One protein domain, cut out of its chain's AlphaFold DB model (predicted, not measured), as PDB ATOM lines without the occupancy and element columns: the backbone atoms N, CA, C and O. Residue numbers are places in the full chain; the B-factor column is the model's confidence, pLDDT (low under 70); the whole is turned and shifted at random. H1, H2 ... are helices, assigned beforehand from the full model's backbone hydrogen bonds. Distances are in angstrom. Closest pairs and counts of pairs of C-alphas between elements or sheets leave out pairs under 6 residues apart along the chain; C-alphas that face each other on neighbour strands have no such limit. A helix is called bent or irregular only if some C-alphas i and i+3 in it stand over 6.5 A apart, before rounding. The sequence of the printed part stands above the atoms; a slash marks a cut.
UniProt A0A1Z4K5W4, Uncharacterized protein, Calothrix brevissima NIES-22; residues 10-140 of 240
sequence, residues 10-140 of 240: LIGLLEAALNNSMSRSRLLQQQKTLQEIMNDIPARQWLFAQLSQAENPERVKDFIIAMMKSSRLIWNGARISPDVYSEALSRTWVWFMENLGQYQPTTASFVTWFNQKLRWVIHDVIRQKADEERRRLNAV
ATOM      1  N   LEU A  10     148.003 149.654 162.303       94.50
ATOM      2  CA  LEU A  10     147.263 150.183 163.440       94.50
ATOM      3  C   LEU A  10     146.735 151.606 163.197       94.50
ATOM      4  O   LEU A  10     145.715 151.971 163.778       94.50
ATOM      5  N   ILE A  11     147.371 152.397 162.327       95.12
ATOM      6  CA  ILE A  11     146.921 153.757 161.997       95.12
ATOM      7  C   ILE A  11     145.553 153.717 161.310       95.12
ATOM      8  O   ILE A  11     144.665 154.466 161.706       95.12
ATOM      9  N   GLY A  12     145.326 152.787 160.377       93.50
ATOM     10  CA  GLY A  12     144.018 152.639 159.727       93.50
ATOM     11  C   GLY A  12     142.899 152.280 160.714       93.50
ATOM     12  O   GLY A  12     141.777 152.778 160.608       93.50
ATOM     13  N   LEU A  13     143.205 151.470 161.737       94.75
ATOM     14  CA  LEU A  13     142.260 151.172 162.821       94.75
ATOM     15  C   LEU A  13     141.942 152.419 163.651       94.75
ATOM     16  O   LEU A  13     140.783 152.647 164.004       94.75
ATOM     17  N   LEU A  14     142.963 153.219 163.962       95.81
ATOM     18  CA  LEU A  14     142.820 154.455 164.723       95.81
ATOM     19  C   LEU A  14     142.021 155.511 163.961       95.81
ATOM     20  O   LEU A  14     141.146 156.139 164.551       95.81
ATOM     21  N   GLU A  15     142.267 155.670 162.666       94.62
ATOM     22  CA  GLU A  15     141.530 156.588 161.800       94.62
ATOM     23  C   GLU A  15     140.051 156.194 161.702       94.62
ATOM     24  O   GLU A  15     139.159 157.015 161.946       94.62
ATOM     25  N   ALA A  16     139.772 154.911 161.449       94.69
ATOM     26  CA  ALA A  16     138.407 154.396 161.419       94.69
ATOM     27  C   ALA A  16     137.693 154.593 162.768       94.69
ATOM     28  O   ALA A  16     136.523 154.982 162.801       94.69
ATOM     29  N   ALA A  17     138.380 154.343 163.886       95.44
ATOM     30  CA  ALA A  17     137.838 154.523 165.229       95.44
ATOM     31  C   ALA A  17     137.635 155.996 165.604       95.44
ATOM     32  O   ALA A  17     136.664 156.328 166.284       95.44
ATOM     33  N   LEU A  18     138.512 156.897 165.161       92.56
ATOM     34  CA  LEU A  18     138.360 158.316 165.449       92.56
ATOM     35  C   LEU A  18     137.135 158.878 164.727       92.56
ATOM     36  O   LEU A  18     136.401 159.657 165.334       92.56
ATOM     37  N   ASN A  19     136.863 158.426 163.499       91.38
ATOM     38  CA  ASN A  19     135.783 158.932 162.648       91.38
ATOM     39  C   ASN A  19     134.429 158.223 162.833       91.38
ATOM     40  O   ASN A  19     133.393 158.842 162.593       91.38
ATOM     41  N   ASN A  20     134.402 156.971 163.306       94.75
ATOM     42  CA  ASN A  20     133.179 156.170 163.432       94.75
ATOM     43  C   ASN A  20     132.992 155.585 164.848       94.75
ATOM     44  O   ASN A  20     133.858 154.888 165.375       94.75
ATOM     45  N   SER A  21     131.819 155.809 165.453       93.31
ATOM     46  CA  SER A  21     131.510 155.369 166.823       93.31
ATOM     47  C   SER A  21     131.444 153.846 166.996       93.31
ATOM     48  O   SER A  21     131.863 153.340 168.040       93.31
ATOM     49  N   MET A  22     130.978 153.095 165.991       95.38
ATOM     50  CA  MET A  22     130.977 151.628 166.038       95.38
ATOM     51  C   MET A  22     132.399 151.074 165.974       95.38
ATOM     52  O   MET A  22     132.747 150.192 166.760       95.38
ATOM     53  N   SER A  23     133.235 151.622 165.089       96.12
ATOM     54  CA  SER A  23     134.657 151.271 165.006       96.12
ATOM     55  C   SER A  23     135.382 151.589 166.313       96.12
ATOM     56  O   SER A  23     136.131 150.750 166.813       96.12
ATOM     57  N   ARG A  24     135.093 152.749 166.925       96.25
ATOM     58  CA  ARG A  24     135.607 153.120 168.251       96.25
ATOM     59  C   ARG A  24     135.230 152.097 169.311       96.25
ATOM     60  O   ARG A  24     136.103 151.600 170.012       96.25
ATOM     61  N   SER A  25     133.941 151.778 169.423       96.19
ATOM     62  CA  SER A  25     133.440 150.826 170.416       96.19
ATOM     63  C   SER A  25     134.087 149.448 170.248       96.19
ATOM     64  O   SER A  25     134.593 148.878 171.214       96.19
ATOM     65  N   ARG A  26     134.174 148.957 169.004       97.12
ATOM     66  CA  ARG A  26     134.824 147.682 168.676       97.12
ATOM     67  C   ARG A  26     136.297 147.675 169.081       97.12
ATOM     68  O   ARG A  26     136.739 146.723 169.718       97.12
ATOM     69  N   LEU A  27     137.045 148.729 168.755       97.00
ATOM     70  CA  LEU A  27     138.462 148.826 169.110       97.00
ATOM     71  C   LEU A  27     138.666 148.893 170.631       97.00
ATOM     72  O   LEU A  27     139.553 148.230 171.164       97.00
ATOM     73  N   LEU A  28     137.818 149.630 171.357       97.06
ATOM     74  CA  LEU A  28     137.911 149.757 172.817       97.06
ATOM     75  C   LEU A  28     137.654 148.444 173.577       97.06
ATOM     76  O   LEU A  28     138.010 148.354 174.752       97.06
ATOM     77  N   GLN A  29     137.069 147.435 172.929       96.62
ATOM     78  CA  GLN A  29     136.897 146.087 173.482       96.62
ATOM     79  C   GLN A  29     138.116 145.179 173.234       96.62
ATOM     80  O   GLN A  29     138.266 144.145 173.886       96.62
ATOM     81  N   GLN A  30     139.017 145.553 172.321       96.50
ATOM     82  CA  GLN A  30     140.169 144.745 171.919       96.50
ATOM     83  C   GLN A  30     141.410 145.082 172.750       96.50
ATOM     84  O   GLN A  30     142.342 145.733 172.283       96.50
ATOM     85  N   GLN A  31     141.448 144.606 173.999       96.19
ATOM     86  CA  GLN A  31     142.523 144.931 174.947       96.19
ATOM     87  C   GLN A  31     143.937 144.723 174.366       96.19
ATOM     88  O   GLN A  31     144.778 145.604 174.511       96.19
ATOM     89  N   LYS A  32     144.210 143.591 173.700       96.56
ATOM     90  CA  LYS A  32     145.536 143.298 173.121       96.56
ATOM     91  C   LYS A  32     145.936 144.308 172.042       96.56
ATOM     92  O   LYS A  32     147.029 144.856 172.102       96.56
ATOM     93  N   THR A  33     145.019 144.635 171.136       96.75
ATOM     94  CA  THR A  33     145.241 145.633 170.081       96.75
ATOM     95  C   THR A  33     145.504 147.019 170.665       96.75
ATOM     96  O   THR A  33     146.381 147.733 170.195       96.75
ATOM     97  N   LEU A  34     144.815 147.394 171.749       97.31
ATOM     98  CA  LEU A  34     145.108 148.645 172.453       97.31
ATOM     99  C   LEU A  34     146.517 148.649 173.057       97.31
ATOM    100  O   LEU A  34     147.190 149.676 173.030       97.31
ATOM    101  N   GLN A  35     146.980 147.521 173.598       96.56
ATOM    102  CA  GLN A  35     148.345 147.405 174.118       96.56
ATOM    103  C   GLN A  35     149.386 147.517 172.997       96.56
ATOM    104  O   GLN A  35     150.401 148.183 173.181       96.56
ATOM    105  N   GLU A  36     149.120 146.924 171.833       96.12
ATOM    106  CA  GLU A  36     149.961 147.059 170.639       96.12
ATOM    107  C   GLU A  36     150.025 148.518 170.170       96.12
ATOM    108  O   GLU A  36     151.117 149.064 170.050       96.12
ATOM    109  N   ILE A  37     148.875 149.191 170.037       96.25
ATOM    110  CA  ILE A  37     148.784 150.623 169.698       96.25
ATOM    111  C   ILE A  37     149.598 151.485 170.668       96.25
ATOM    112  O   ILE A  37     150.328 152.377 170.246       96.25
ATOM    113  N   MET A  38     149.489 151.231 171.975       94.56
ATOM    114  CA  MET A  38     150.213 152.012 172.983       94.56
ATOM    115  C   MET A  38     151.728 151.813 172.902       94.56
ATOM    116  O   MET A  38     152.474 152.704 173.305       94.56
ATOM    117  N   ASN A  39     152.198 150.672 172.399       93.88
ATOM    118  CA  ASN A  39     153.623 150.381 172.259       93.88
ATOM    119  C   ASN A  39     154.171 150.749 170.869       93.88
ATOM    120  O   ASN A  39     155.370 150.997 170.738       93.88
ATOM    121  N   ASP A  40     153.317 150.890 169.858       95.50
ATOM    122  CA  ASP A  40     153.699 151.292 168.506       95.50
ATOM    123  C   ASP A  40     154.034 152.795 168.441       95.50
ATOM    124  O   ASP A  40     153.230 153.655 168.808       95.50
ATOM    125  N   ILE A  41     155.265 153.139 168.043       95.31
ATOM    126  CA  ILE A  41     155.708 154.545 167.947       95.31
ATOM    127  C   ILE A  41     154.928 155.297 166.851       95.31
ATOM    128  O   ILE A  41     154.395 156.365 167.169       95.31
ATOM    129  N   PRO A  42     154.788 154.769 165.614       96.38
ATOM    130  CA  PRO A  42     154.010 155.423 164.563       96.38
ATOM    131  C   PRO A  42     152.563 155.723 164.973       96.38
ATOM    132  O   PRO A  42     152.105 156.852 164.805       96.38
ATOM    133  N   ALA A  43     151.857 154.767 165.585       95.81
ATOM    134  CA  ALA A  43     150.493 154.972 166.074       95.81
ATOM    135  C   ALA A  43     150.400 156.095 167.125       95.81
ATOM    136  O   ALA A  43     149.502 156.939 167.070       95.81
ATOM    137  N   ARG A  44     151.349 156.153 168.069       95.19
ATOM    138  CA  ARG A  44     151.417 157.226 169.078       95.19
ATOM    139  C   ARG A  44     151.696 158.592 168.463       95.19
ATOM    140  O   ARG A  44     151.082 159.575 168.874       95.19
ATOM    141  N   GLN A  45     152.621 158.655 167.508       95.31
ATOM    142  CA  GLN A  45     152.933 159.882 166.776       95.31
ATOM    143  C   GLN A  45     151.721 160.369 165.988       95.31
ATOM    144  O   GLN A  45     151.400 161.552 166.049       95.31
ATOM    145  N   TRP A  46     151.013 159.453 165.326       95.31
ATOM    146  CA  TRP A  46     149.785 159.768 164.610       95.31
ATOM    147  C   TRP A  46     148.717 160.335 165.555       95.31
ATOM    148  O   TRP A  46     148.198 161.417 165.297       95.31
ATOM    149  N   LEU A  47     148.455 159.691 166.700       94.94
ATOM    150  CA  LEU A  47     147.502 160.195 167.704       94.94
ATOM    151  C   LEU A  47     147.869 161.594 168.215       94.94
ATOM    152  O   LEU A  47     146.999 162.447 168.384       94.94
ATOM    153  N   PHE A  48     149.157 161.838 168.451       94.69
ATOM    154  CA  PHE A  48     149.643 163.141 168.893       94.69
ATOM    155  C   PHE A  48     149.534 164.219 167.802       94.69
ATOM    156  O   PHE A  48     149.184 165.365 168.091       94.69
ATOM    157  N   ALA A  49     149.759 163.856 166.538       93.81
ATOM    158  CA  ALA A  49     149.526 164.750 165.410       93.81
ATOM    159  C   ALA A  49     148.040 165.126 165.297       93.81
ATOM    160  O   ALA A  49     147.729 166.307 165.157       93.81
ATOM    161  N   GLN A  50     147.126 164.160 165.468       93.56
ATOM    162  CA  GLN A  50     145.683 164.430 165.485       93.56
ATOM    163  C   GLN A  50     145.292 165.395 166.611       93.56
ATOM    164  O   GLN A  50     144.500 166.299 166.382       93.56
ATOM    165  N   LEU A  51     145.880 165.270 167.807       91.06
ATOM    166  CA  LEU A  51     145.656 166.236 168.893       91.06
ATOM    167  C   LEU A  51     146.064 167.664 168.516       91.06
ATOM    168  O   LEU A  51     145.413 168.611 168.943       91.06
ATOM    169  N   SER A  52     147.149 167.810 167.755       86.12
ATOM    170  CA  SER A  52     147.714 169.115 167.390       86.12
ATOM    171  C   SER A  52     146.982 169.775 166.218       86.12
ATOM    172  O   SER A  52     147.026 170.993 166.080       86.12
ATOM    173  N   GLN A  53     146.352 168.973 165.356       87.31
ATOM    174  CA  GLN A  53     145.738 169.422 164.101       87.31
ATOM    175  C   GLN A  53     144.203 169.441 164.137       87.31
ATOM    176  O   GLN A  53     143.589 170.057 163.270       87.31
ATOM    177  N   ALA A  54     143.569 168.759 165.093       84.62
ATOM    178  CA  ALA A  54     142.115 168.658 165.144       84.62
ATOM    179  C   ALA A  54     141.448 169.997 165.493       84.62
ATOM    180  O   ALA A  54     141.816 170.650 166.465       84.62
ATOM    181  N   GLU A  55     140.368 170.324 164.776       81.75
ATOM    182  CA  GLU A  55     139.460 171.427 165.132       81.75
ATOM    183  C   GLU A  55     138.842 171.232 166.527       81.75
ATOM    184  O   GLU A  55     138.584 172.194 167.246       81.75
ATOM    185  N   ASN A  56     138.626 169.972 166.924       85.56
ATOM    186  CA  ASN A  56     138.156 169.592 168.250       85.56
ATOM    187  C   ASN A  56     139.154 168.624 168.919       85.56
ATOM    188  O   ASN A  56     138.998 167.399 168.803       85.56
ATOM    189  N   PRO A  57     140.172 169.142 169.631       90.19
ATOM    190  CA  PRO A  57     141.180 168.314 170.288       90.19
ATOM    191  C   PRO A  57     140.600 167.478 171.438       90.19
ATOM    192  O   PRO A  57     141.134 166.408 171.732       90.19
ATOM    193  N   GLU A  58     139.485 167.897 172.050       91.25
ATOM    194  CA  GLU A  58     138.839 167.164 173.148       91.25
ATOM    195  C   GLU A  58     138.355 165.780 172.702       91.25
ATOM    196  O   GLU A  58     138.577 164.789 173.395       91.25
ATOM    197  N   ARG A  59     137.827 165.658 171.476       91.62
ATOM    198  CA  ARG A  59     137.431 164.352 170.914       91.62
ATOM    199  C   ARG A  59     138.600 163.365 170.857       91.62
ATOM    200  O   ARG A  59     138.415 162.173 171.121       91.62
ATOM    201  N   VAL A  60     139.789 163.844 170.484       94.00
ATOM    202  CA  VAL A  60     140.999 163.017 170.382       94.00
ATOM    203  C   VAL A  60     141.536 162.692 171.778       94.00
ATOM    204  O   VAL A  60     141.883 161.537 172.037       94.00
ATOM    205  N   LYS A  61     141.529 163.662 172.706       94.62
ATOM    206  CA  LYS A  61     141.884 163.446 174.121       94.62
ATOM    207  C   LYS A  61     141.020 162.356 174.746       94.62
ATOM    208  O   LYS A  61     141.553 161.379 175.271       94.62
ATOM    209  N   ASP A  62     139.703 162.467 174.607       94.56
ATOM    210  CA  ASP A  62     138.743 161.484 175.110       94.56
ATOM    211  C   ASP A  62     138.988 160.094 174.530       94.56
ATOM    212  O   ASP A  62     138.815 159.076 175.208       94.56
ATOM    213  N   PHE A  63     139.375 160.027 173.256       95.81
ATOM    214  CA  PHE A  63     139.682 158.761 172.613       95.81
ATOM    215  C   PHE A  63     140.956 158.125 173.179       95.81
ATOM    216  O   PHE A  63     140.930 156.947 173.540       95.81
ATOM    217  N   ILE A  64     142.026 158.902 173.354       96.44
ATOM    218  CA  ILE A  64     143.268 158.441 173.991       96.44
ATOM    219  C   ILE A  64     142.993 157.954 175.416       96.44
ATOM    220  O   ILE A  64     143.391 156.844 175.773       96.44
ATOM    221  N   ILE A  65     142.248 158.729 176.209       96.12
ATOM    222  CA  ILE A  65     141.881 158.370 177.586       96.12
ATOM    223  C   ILE A  65     141.087 157.059 177.614       96.12
ATOM    224  O   ILE A  65     141.377 156.177 178.428       96.12
ATOM    225  N   ALA A  66     140.108 156.897 176.719       96.94
ATOM    226  CA  ALA A  66     139.326 155.668 176.621       96.94
ATOM    227  C   ALA A  66     140.209 154.456 176.280       96.94
ATOM    228  O   ALA A  66     140.107 153.422 176.941       96.94
ATOM    229  N   MET A  67     141.126 154.594 175.317       97.69
ATOM    230  CA  MET A  67     142.071 153.527 174.976       97.69
ATOM    231  C   MET A  67     142.978 153.169 176.156       97.69
ATOM    232  O   MET A  67     143.172 151.989 176.448       97.69
ATOM    233  N   MET A  68     143.501 154.165 176.877       97.31
ATOM    234  CA  MET A  68     144.334 153.932 178.059       97.31
ATOM    235  C   MET A  68     143.575 153.138 179.126       97.31
ATOM    236  O   MET A  68     144.092 152.130 179.612       97.31
ATOM    237  N   LYS A  69     142.337 153.538 179.443       95.56
ATOM    238  CA  LYS A  69     141.482 152.843 180.418       95.56
ATOM    239  C   LYS A  69     141.188 151.399 179.993       95.56
ATOM    240  O   LYS A  69     141.332 150.488 180.806       95.56
ATOM    241  N   SER A  70     140.858 151.173 178.722       96.69
ATOM    242  CA  SER A  70     140.549 149.836 178.195       96.69
ATOM    243  C   SER A  70     141.773 148.922 178.031       96.69
ATOM    244  O   SER A  70     141.637 147.702 178.085       96.69
ATOM    245  N   SER A  71     142.983 149.474 177.878       95.88
ATOM    246  CA  SER A  71     144.219 148.689 177.698       95.88
ATOM    247  C   SER A  71     144.642 147.881 178.935       95.88
ATOM    248  O   SER A  71     145.441 146.945 178.822       95.88
ATOM    249  N   ARG A  72     144.135 148.251 180.124       93.62
ATOM    250  CA  ARG A  72     144.546 147.729 181.443       93.62
ATOM    251  C   ARG A  72     146.046 147.868 181.750       93.62
ATOM    252  O   ARG A  72     146.572 147.142 182.586       93.62
ATOM    253  N   LEU A  73     146.732 148.801 181.090       95.69
ATOM    254  CA  LEU A  73     148.151 149.088 181.330       95.69
ATOM    255  C   LEU A  73     148.381 150.120 182.450       95.69
ATOM    256  O   LEU A  73     149.514 150.307 182.899       95.69
ATOM    257  N   ILE A  74     147.329 150.819 182.893       96.38
ATOM    258  CA  ILE A  74     147.422 151.746 184.027       96.38
ATOM    259  C   ILE A  74     147.705 150.928 185.284       96.38
ATOM    260  O   ILE A  74     147.038 149.928 185.554       96.38
ATOM    261  N   TRP A  75     148.720 151.342 186.037       93.69
ATOM    262  CA  TRP A  75     149.150 150.620 187.223       93.69
ATOM    263  C   TRP A  75     148.036 150.576 188.267       93.69
ATOM    264  O   TRP A  75     147.604 151.619 188.720       93.69
ATOM    265  N   ASN A  76     147.618 149.383 188.689       89.19
ATOM    266  CA  ASN A  76     146.435 149.175 189.533       89.19
ATOM    267  C   ASN A  76     146.602 149.517 191.026       89.19
ATOM    268  O   ASN A  76     145.658 149.330 191.789       89.19
ATOM    269  N   GLY A  77     147.788 149.947 191.463       87.38
ATOM    270  CA  GLY A  77     148.004 150.358 192.850       87.38
ATOM    271  C   GLY A  77     147.862 149.248 193.895       87.38
ATOM    272  O   GLY A  77     147.579 149.568 195.038       87.38
ATOM    273  N   ALA A  78     148.072 147.967 193.559       84.25
ATOM    274  CA  ALA A  78     147.750 146.811 194.422       84.25
ATOM    275  C   ALA A  78     148.295 146.824 195.874       84.25
ATOM    276  O   ALA A  78     147.845 146.034 196.697       84.25
ATOM    277  N   ARG A  79     149.276 147.675 196.200       88.50
ATOM    278  CA  ARG A  79     149.849 147.833 197.554       88.50
ATOM    279  C   ARG A  79     149.566 149.203 198.184       88.50
ATOM    280  O   ARG A  79     150.189 149.558 199.178       88.50
ATOM    281  N   ILE A  80     148.690 149.991 197.574       92.56
ATOM    282  CA  ILE A  80     148.327 151.342 197.996       92.56
ATOM    283  C   ILE A  80     146.896 151.303 198.513       92.56
ATOM    284  O   ILE A  80     146.045 150.611 197.956       92.56
ATOM    285  N   SER A  81     146.633 152.054 199.581       92.62
ATOM    286  CA  SER A  81     145.283 152.174 200.123       92.62
ATOM    287  C   SER A  81     144.307 152.688 199.046       92.62
ATOM    288  O   SER A  81     144.671 153.615 198.309       92.62
ATOM    289  N   PRO A  82     143.087 152.124 198.918       94.50
ATOM    290  CA  PRO A  82     142.152 152.489 197.851       94.50
ATOM    291  C   PRO A  82     141.812 153.983 197.788       94.50
ATOM    292  O   PRO A  82     141.671 154.538 196.700       94.50
ATOM    293  N   ASP A  83     141.721 154.649 198.939       94.12
ATOM    294  CA  ASP A  83     141.452 156.084 199.060       94.12
ATOM    295  C   ASP A  83     142.610 156.936 198.513       94.12
ATOM    296  O   ASP A  83     142.387 157.845 197.715       94.12
ATOM    297  N   VAL A  84     143.856 156.610 198.878       94.19
ATOM    298  CA  VAL A  84     145.071 157.259 198.355       94.19
ATOM    299  C   VAL A  84     145.174 157.061 196.850       94.19
ATOM    300  O   VAL A  84     145.450 158.007 196.111       94.19
ATOM    301  N   TYR A  85     144.957 155.831 196.387       96.19
ATOM    302  CA  TYR A  85     145.078 155.505 194.976       96.19
ATOM    303  C   TYR A  85     144.008 156.217 194.133       96.19
ATOM    304  O   TYR A  85     144.344 156.799 193.104       96.19
ATOM    305  N   SER A  86     142.746 156.225 194.575       95.88
ATOM    306  CA  SER A  86     141.638 156.899 193.877       95.88
ATOM    307  C   SER A  86     141.864 158.410 193.741       95.88
ATOM    308  O   SER A  86     141.705 158.989 192.658       95.88
ATOM    309  N   GLU A  87     142.308 159.048 194.823       96.50
ATOM    310  CA  GLU A  87     142.637 160.471 194.835       96.50
ATOM    311  C   GLU A  87     143.810 160.785 193.901       96.50
ATOM    312  O   GLU A  87     143.719 161.675 193.048       96.50
ATOM    313  N   ALA A  88     144.895 160.016 194.004       97.31
ATOM    314  CA  ALA A  88     146.061 160.210 193.159       97.31
ATOM    315  C   ALA A  88     145.751 159.965 191.677       97.31
ATOM    316  O   ALA A  88     146.220 160.714 190.818       97.31
ATOM    317  N   LEU A  89     144.931 158.959 191.361       97.56
ATOM    318  CA  LEU A  89     144.487 158.674 190.001       97.56
ATOM    319  C   LEU A  89     143.696 159.854 189.420       97.56
ATOM    320  O   LEU A  89     143.975 160.277 188.299       97.56
ATOM    321  N   SER A  90     142.769 160.423 190.194       96.94
ATOM    322  CA  SER A  90     141.969 161.587 189.788       96.94
ATOM    323  C   SER A  90     142.844 162.815 189.515       96.94
ATOM    324  O   SER A  90     142.764 163.401 188.435       96.94
ATOM    325  N   ARG A  91     143.758 163.149 190.438       97.94
ATOM    326  CA  ARG A  91     144.733 164.243 190.264       97.94
ATOM    327  C   ARG A  91     145.641 164.021 189.048       97.94
ATOM    328  O   ARG A  91     145.964 164.964 188.329       97.94
ATOM    329  N   THR A  92     146.032 162.774 188.787       98.12
ATOM    330  CA  THR A  92     146.877 162.430 187.634       98.12
ATOM    331  C   THR A  92     146.127 162.596 186.312       98.12
ATOM    332  O   THR A  92     146.728 163.062 185.348       98.12
ATOM    333  N   TRP A  93     144.826 162.287 186.250       97.50
ATOM    334  CA  TRP A  93     144.012 162.550 185.057       97.50
ATOM    335  C   TRP A  93     143.899 164.036 184.736       97.50
ATOM    336  O   TRP A  93     144.082 164.400 183.577       97.50
ATOM    337  N   VAL A  94     143.663 164.883 185.743       97.12
ATOM    338  CA  VAL A  94     143.643 166.346 185.566       97.12
ATOM    339  C   VAL A  94     144.973 166.822 184.989       97.12
ATOM    340  O   VAL A  94     145.003 167.398 183.903       97.12
ATOM    341  N   TRP A  95     146.084 166.456 185.638       97.69
ATOM    342  CA  TRP A  95     147.421 166.790 185.149       97.69
ATOM    343  C   TRP A  95     147.657 166.296 183.716       97.69
ATOM    344  O   TRP A  95     148.196 167.027 182.890       97.69
ATOM    345  N   PHE A  96     147.255 165.064 183.403       97.31
ATOM    346  CA  PHE A  96     147.466 164.476 182.084       97.31
ATOM    347  C   PHE A  96     146.735 165.265 180.996       97.31
ATOM    348  O   PHE A  96     147.329 165.546 179.960       97.31
ATOM    349  N   MET A  97     145.483 165.668 181.239       94.19
ATOM    350  CA  MET A  97     144.697 166.466 180.292       94.19
ATOM    351  C   MET A  97     145.307 167.854 180.053       94.19
ATOM    352  O   MET A  97     145.351 168.310 178.910       94.19
ATOM    353  N   GLU A  98     145.816 168.496 181.106       94.06
ATOM    354  CA  GLU A  98     146.455 169.817 181.032       94.06
ATOM    355  C   GLU A  98     147.824 169.780 180.342       94.06
ATOM    356  O   GLU A  98     148.224 170.737 179.682       94.06
ATOM    357  N   ASN A  99     148.556 168.672 180.480       95.56
ATOM    358  CA  ASN A  99     149.943 168.569 180.024       95.56
ATOM    359  C   ASN A  99     150.092 167.770 178.729       95.56
ATOM    360  O   ASN A  99     151.209 167.640 178.230       95.56
ATOM    361  N   LEU A 100     149.001 167.251 178.156       93.50
ATOM    362  CA  LEU A 100     149.067 166.382 176.980       93.50
ATOM    363  C   LEU A 100     149.773 167.044 175.789       93.50
ATOM    364  O   LEU A 100     150.433 166.349 175.032       93.50
ATOM    365  N   GLY A 101     149.707 168.374 175.656       90.75
ATOM    366  CA  GLY A 101     150.435 169.120 174.619       90.75
ATOM    367  C   GLY A 101     151.967 169.073 174.744       90.75
ATOM    368  O   GLY A 101     152.661 169.349 173.774       90.75
ATOM    369  N   GLN A 102     152.503 168.697 175.909       92.88
ATOM    370  CA  GLN A 102     153.944 168.544 176.161       92.88
ATOM    371  C   GLN A 102     154.423 167.091 175.992       92.88
ATOM    372  O   GLN A 102     155.606 166.794 176.176       92.88
ATOM    373  N   TYR A 103     153.513 166.164 175.687       95.31
ATOM    374  CA  TYR A 103     153.834 164.753 175.525       95.31
ATOM    375  C   TYR A 103     154.749 164.512 174.316       95.31
ATOM    376  O   TYR A 103     154.576 165.097 173.251       95.31
ATOM    377  N   GLN A 104     155.705 163.593 174.474       94.50
ATOM    378  CA  GLN A 104     156.629 163.197 173.414       94.50
ATOM    379  C   GLN A 104     156.408 161.719 173.040       94.50
ATOM    380  O   GLN A 104     156.827 160.831 173.784       94.50
ATOM    381  N   PRO A 105     155.789 161.416 171.885       94.50
ATOM    382  CA  PRO A 105     155.398 160.048 171.523       94.50
ATOM    383  C   PRO A 105     156.565 159.078 171.296       94.50
ATOM    384  O   PRO A 105     156.369 157.864 171.369       94.50
ATOM    385  N   THR A 106     157.772 159.581 171.029       94.31
ATOM    386  CA  THR A 106     158.976 158.769 170.785       94.31
ATOM    387  C   THR A 106     159.661 158.299 172.065       94.31
ATOM    388  O   THR A 106     160.382 157.305 172.027       94.31
ATOM    389  N   THR A 107     159.444 158.974 173.198       94.06
ATOM    390  CA  THR A 107     160.170 158.693 174.448       94.06
ATOM    391  C   THR A 107     159.460 157.658 175.314       94.06
ATOM    392  O   THR A 107     160.099 156.781 175.890       94.06
ATOM    393  N   ALA A 108     158.132 157.729 175.399       94.19
ATOM    394  CA  ALA A 108     157.316 156.835 176.211       94.19
ATOM    395  C   ALA A 108     155.923 156.673 175.597       94.19
ATOM    396  O   ALA A 108     155.506 157.471 174.762       94.19
ATOM    397  N   SER A 109     155.196 155.626 175.992       96.31
ATOM    398  CA  SER A 109     153.766 155.538 175.689       96.31
ATOM    399  C   SER A 109     152.968 156.481 176.586       96.31
ATOM    400  O   SER A 109     153.424 156.838 177.677       96.31
ATOM    401  N   PHE A 110     151.743 156.827 176.177       96.81
ATOM    402  CA  PHE A 110     150.825 157.616 177.004       96.81
ATOM    403  C   PHE A 110     150.661 157.002 178.398       96.81
ATOM    404  O   PHE A 110     150.705 157.708 179.403       96.81
ATOM    405  N   VAL A 111     150.540 155.672 178.468       97.31
ATOM    406  CA  VAL A 111     150.370 154.955 179.735       97.31
ATOM    407  C   VAL A 111     151.643 154.957 180.573       97.31
ATOM    408  O   VAL A 111     151.563 155.154 181.781       97.31
ATOM    409  N   THR A 112     152.821 154.781 179.972       97.00
ATOM    410  CA  THR A 112     154.090 154.856 180.712       97.00
ATOM    411  C   THR A 112     154.299 156.247 181.303       97.00
ATOM    412  O   THR A 112     154.642 156.368 182.479       97.00
ATOM    413  N   TRP A 113     154.034 157.296 180.522       97.50
ATOM    414  CA  TRP A 113     154.132 158.682 180.978       97.50
ATOM    415  C   TRP A 113     153.126 158.988 182.101       97.50
ATOM    416  O   TRP A 113     153.497 159.538 183.141       97.50
ATOM    417  N   PHE A 114     151.883 158.520 181.954       98.12
ATOM    418  CA  PHE A 114     150.847 158.615 182.983       98.12
ATOM    419  C   PHE A 114     151.230 157.875 184.272       98.12
ATOM    420  O   PHE A 114     151.183 158.449 185.358       98.12
ATOM    421  N   ASN A 115     151.663 156.615 184.168       97.50
ATOM    422  CA  ASN A 115     152.060 155.789 185.311       97.50
ATOM    423  C   ASN A 115     153.263 156.383 186.054       97.50
ATOM    424  O   ASN A 115     153.343 156.271 187.279       97.50
ATOM    425  N   GLN A 116     154.188 157.023 185.335       96.56
ATOM    426  CA  GLN A 116     155.300 157.727 185.961       96.56
ATOM    427  C   GLN A 116     154.784 158.865 186.844       96.56
ATOM    428  O   GLN A 116     155.148 158.919 188.018       96.56
ATOM    429  N   LYS A 117     153.897 159.727 186.331       97.50
ATOM    430  CA  LYS A 117     153.287 160.792 187.141       97.50
ATOM    431  C   LYS A 117     152.465 160.230 188.301       97.50
ATOM    432  O   LYS A 117     152.598 160.729 189.415       97.50
ATOM    433  N   LEU A 118     151.676 159.182 188.063       97.62
ATOM    434  CA  LEU A 118     150.827 158.555 189.077       97.62
ATOM    435  C   LEU A 118     151.627 158.149 190.320       97.62
ATOM    436  O   LEU A 118     151.201 158.424 191.438       97.62
ATOM    437  N   ARG A 119     152.820 157.565 190.144       95.25
ATOM    438  CA  ARG A 119     153.707 157.216 191.270       95.25
ATOM    439  C   ARG A 119     154.108 158.437 192.095       95.25
ATOM    440  O   ARG A 119     154.052 158.382 193.320       95.25
ATOM    441  N   TRP A 120     154.469 159.543 191.442       95.69
ATOM    442  CA  TRP A 120     154.812 160.792 192.129       95.69
ATOM    443  C   TRP A 120     153.629 161.367 192.907       95.69
ATOM    444  O   TRP A 120     153.789 161.758 194.061       95.69
ATOM    445  N   VAL A 121     152.442 161.380 192.301       96.38
ATOM    446  CA  VAL A 121     151.227 161.899 192.944       96.38
ATOM    447  C   VAL A 121     150.820 161.028 194.135       96.38
ATOM    448  O   VAL A 121     150.396 161.559 195.154       96.38
ATOM    449  N   ILE A 122     151.012 159.708 194.068       95.19
ATOM    450  CA  ILE A 122     150.756 158.814 195.209       95.19
ATOM    451  C   ILE A 122     151.656 159.160 196.396       95.19
ATOM    452  O   ILE A 122     151.165 159.259 197.518       95.19
ATOM    453  N   HIS A 123     152.948 159.400 196.164       93.56
ATOM    454  CA  HIS A 123     153.844 159.846 197.233       93.56
ATOM    455  C   HIS A 123     153.422 161.191 197.834       93.56
ATOM    456  O   HIS A 123     153.511 161.364 199.050       93.56
ATOM    457  N   ASP A 124     152.951 162.122 197.005       95.44
ATOM    458  CA  ASP A 124     152.457 163.423 197.454       95.44
ATOM    459  C   ASP A 124     151.199 163.293 198.329       95.44
ATOM    460  O   ASP A 124     151.159 163.834 199.430       95.44
ATOM    461  N   VAL A 125     150.218 162.487 197.905       95.06
ATOM    462  CA  VAL A 125     148.995 162.221 198.686       95.06
ATOM    463  C   VAL A 125     149.319 161.526 200.013       95.06
ATOM    464  O   VAL A 125     148.789 161.916 201.051       95.06
ATOM    465  N   ILE A 126     150.219 160.532 200.016       92.62
ATOM    466  CA  ILE A 126     150.659 159.863 201.256       92.62
ATOM    467  C   ILE A 126     151.285 160.875 202.219       92.62
ATOM    468  O   ILE A 126     150.969 160.867 203.409       92.62
ATOM    469  N   ARG A 127     152.157 161.759 201.715       93.06
ATOM    470  CA  ARG A 127     152.788 162.804 202.528       93.06
ATOM    471  C   ARG A 127     151.750 163.769 203.096       93.06
ATOM    472  O   ARG A 127     151.775 164.025 204.293       93.06
ATOM    473  N   GLN A 128     150.825 164.253 202.268       92.75
ATOM    474  CA  GLN A 128     149.774 165.181 202.691       92.75
ATOM    475  C   GLN A 128     148.898 164.581 203.790       92.75
ATOM    476  O   GLN A 128     148.697 165.225 204.813       92.75
ATOM    477  N   LYS A 129     148.468 163.323 203.645       92.56
ATOM    478  CA  LYS A 129     147.686 162.638 204.685       92.56
ATOM    479  C   LYS A 129     148.468 162.442 205.980       92.56
ATOM    480  O   LYS A 129     147.914 162.635 207.056       92.56
ATOM    481  N   ALA A 130     149.754 162.105 205.897       90.25
ATOM    482  CA  ALA A 130     150.607 162.003 207.080       90.25
ATOM    483  C   ALA A 130     150.795 163.364 207.780       90.25
ATOM    484  O   ALA A 130     150.795 163.431 209.010       90.25
ATOM    485  N   ASP A 131     150.926 164.448 207.012       89.56
ATOM    486  CA  ASP A 131     151.036 165.809 207.541       89.56
ATOM    487  C   ASP A 131     149.716 166.286 208.163       89.56
ATOM    488  O   ASP A 131     149.728 166.912 209.223       89.56
ATOM    489  N   GLU A 132     148.578 165.980 207.541       90.06
ATOM    490  CA  GLU A 132     147.244 166.252 208.082       90.06
ATOM    491  C   GLU A 132     147.001 165.493 209.384       90.06
ATOM    492  O   GLU A 132     146.556 166.095 210.360       90.06
ATOM    493  N   GLU A 133     147.356 164.210 209.435       88.94
ATOM    494  CA  GLU A 133     147.237 163.409 210.650       88.94
ATOM    495  C   GLU A 133     148.145 163.946 211.756       88.94
ATOM    496  O   GLU A 133     147.705 164.142 212.885       88.94
ATOM    497  N   ARG A 134     149.390 164.316 211.432       83.75
ATOM    498  CA  ARG A 134     150.282 164.972 212.395       83.75
ATOM    499  C   ARG A 134     149.700 166.290 212.905       83.75
ATOM    500  O   ARG A 134     149.799 166.569 214.095       83.75
ATOM    501  N   ARG A 135     149.095 167.108 212.037       82.38
ATOM    502  CA  ARG A 135     148.425 168.353 212.452       82.38
ATOM    503  C   ARG A 135     147.228 168.073 213.353       82.38
ATOM    504  O   ARG A 135     147.057 168.797 214.327       82.38
ATOM    505  N   ARG A 136     146.432 167.039 213.066       80.00
ATOM    506  CA  ARG A 136     145.304 166.617 213.913       80.00
ATOM    507  C   ARG A 136     145.780 166.141 215.279       80.00
ATOM    508  O   ARG A 136     145.293 166.642 216.284       80.00
ATOM    509  N   LEU A 137     146.773 165.257 215.319       74.38
ATOM    510  CA  LEU A 137     147.370 164.774 216.565       74.38
ATOM    511  C   LEU A 137     147.968 165.920 217.382       74.38
ATOM    512  O   LEU A 137     147.718 165.990 218.581       74.38
ATOM    513  N   ASN A 138     148.681 166.848 216.737       65.50
ATOM    514  CA  ASN A 138     149.208 168.048 217.388       65.50
ATOM    515  C   ASN A 138     148.094 168.974 217.893       65.50
ATOM    516  O   ASN A 138     148.235 169.541 218.964       65.50
ATOM    517  N   ALA A 139     146.978 169.110 217.171       60.38
ATOM    518  CA  ALA A 139     145.832 169.891 217.637       60.38
ATOM    519  C   ALA A 139     145.155 169.254 218.865       60.38
ATOM    520  O   ALA A 139     144.704 169.973 219.751       60.38
ATOM    521  N   VAL A 140     145.121 167.918 218.945       56.84
ATOM    522  CA  VAL A 140     144.613 167.179 220.115       56.84
ATOM    523  C   VAL A 140     145.580 167.278 221.298       56.84
ATOM    524  O   VAL A 140     145.147 167.566 222.409       56.84
TER     525      VAL A 140
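This is residues 10 to 140 of the 240 residues of an uncharacterized protein of Calothrix brevissima NIES-22 (UniProt A0A1Z4K5W4). Five shorter helices, H1 to H5, make a head at one end, and the long helix H7 leads away from it as an arm; H6 crosses the near half of H7, and residues 130 to 140 of H7 stick out alone. The printed part has 131 residues with seven named helices, H1 to H7 in chain order, and no named strand: all helix. The whole is loose, with a radius of gyration of the C-alphas of 17.4 A, and spans 62 by 27 by 26 A, the arm making the length.

H1, residues 10 to 19, begins with C-alpha 10 at (147.263, 150.183, 163.440). H2 is residues 21 to 28, H3 residues 31 to 39, and H4 residues 41 to 53, 18.3 A from first to last C-alpha. H5, residues 57 to 71, measures 21.2 A. H6, residues 82 to 102, measures 29.4 A and begins with C-alpha 82 at (142.152, 152.489, 197.851); it has a kink of 41 degrees near residue 96 and is irregular, C-alphas 98 and 101 being 7.6 A apart. H7, residues 110 to 140, is the longest helix at 44.6 A and ends with C-alpha 140 at (144.613, 167.179, 220.115).

H1 and H2 touch as a helical hairpin, a steep tilt of 41 degrees, opposite ways; their closest C-alphas, of Ala 17 and Arg 24, are 4.0 A apart. H1 touches H4 through residues 42 to 47 of H4 alone, at a shallow tilt of 29 degrees, the same way; the closest C-alphas, of Ile 11 and Ala 43, are 5.6 A apart. H3 touches H5 at a steep tilt of 61 degrees, opposite ways, with the C-alphas of Gln 31 and Ser 71 closest at 5.0 A. H4 and H5 form a second helical hairpin, at a shallow tilt of 29 degrees; their closest C-alphas, of Leu 51 and Pro 57, are 5.1 A apart. H6 touches H7 at a steep tilt of 48 degrees, opposite ways, with the C-alphas of Ala 88 and Ile 122 closest at 5.3 A. H5 and H7 are close but not clearly touching, the closest C-alphas, of Met 68 and Val 111, being 6.3 A apart. H1 and H6 are apart. In H1 to H5 every O i to N i+4 pair is within hydrogen-bond range; in H6 15 of 17 are, and in H7 26 of 27.

The two C-alphas farthest apart, of Gly 12 and Val 140, are 62.1 A apart. Without residues 130 to 140, which stand free, the body spans 45 by 27 by 24 A. The printed part has no cut, and none of its links is long. The mean pLDDT of the printed part is 93.2; residues 138 to 140 are under 70.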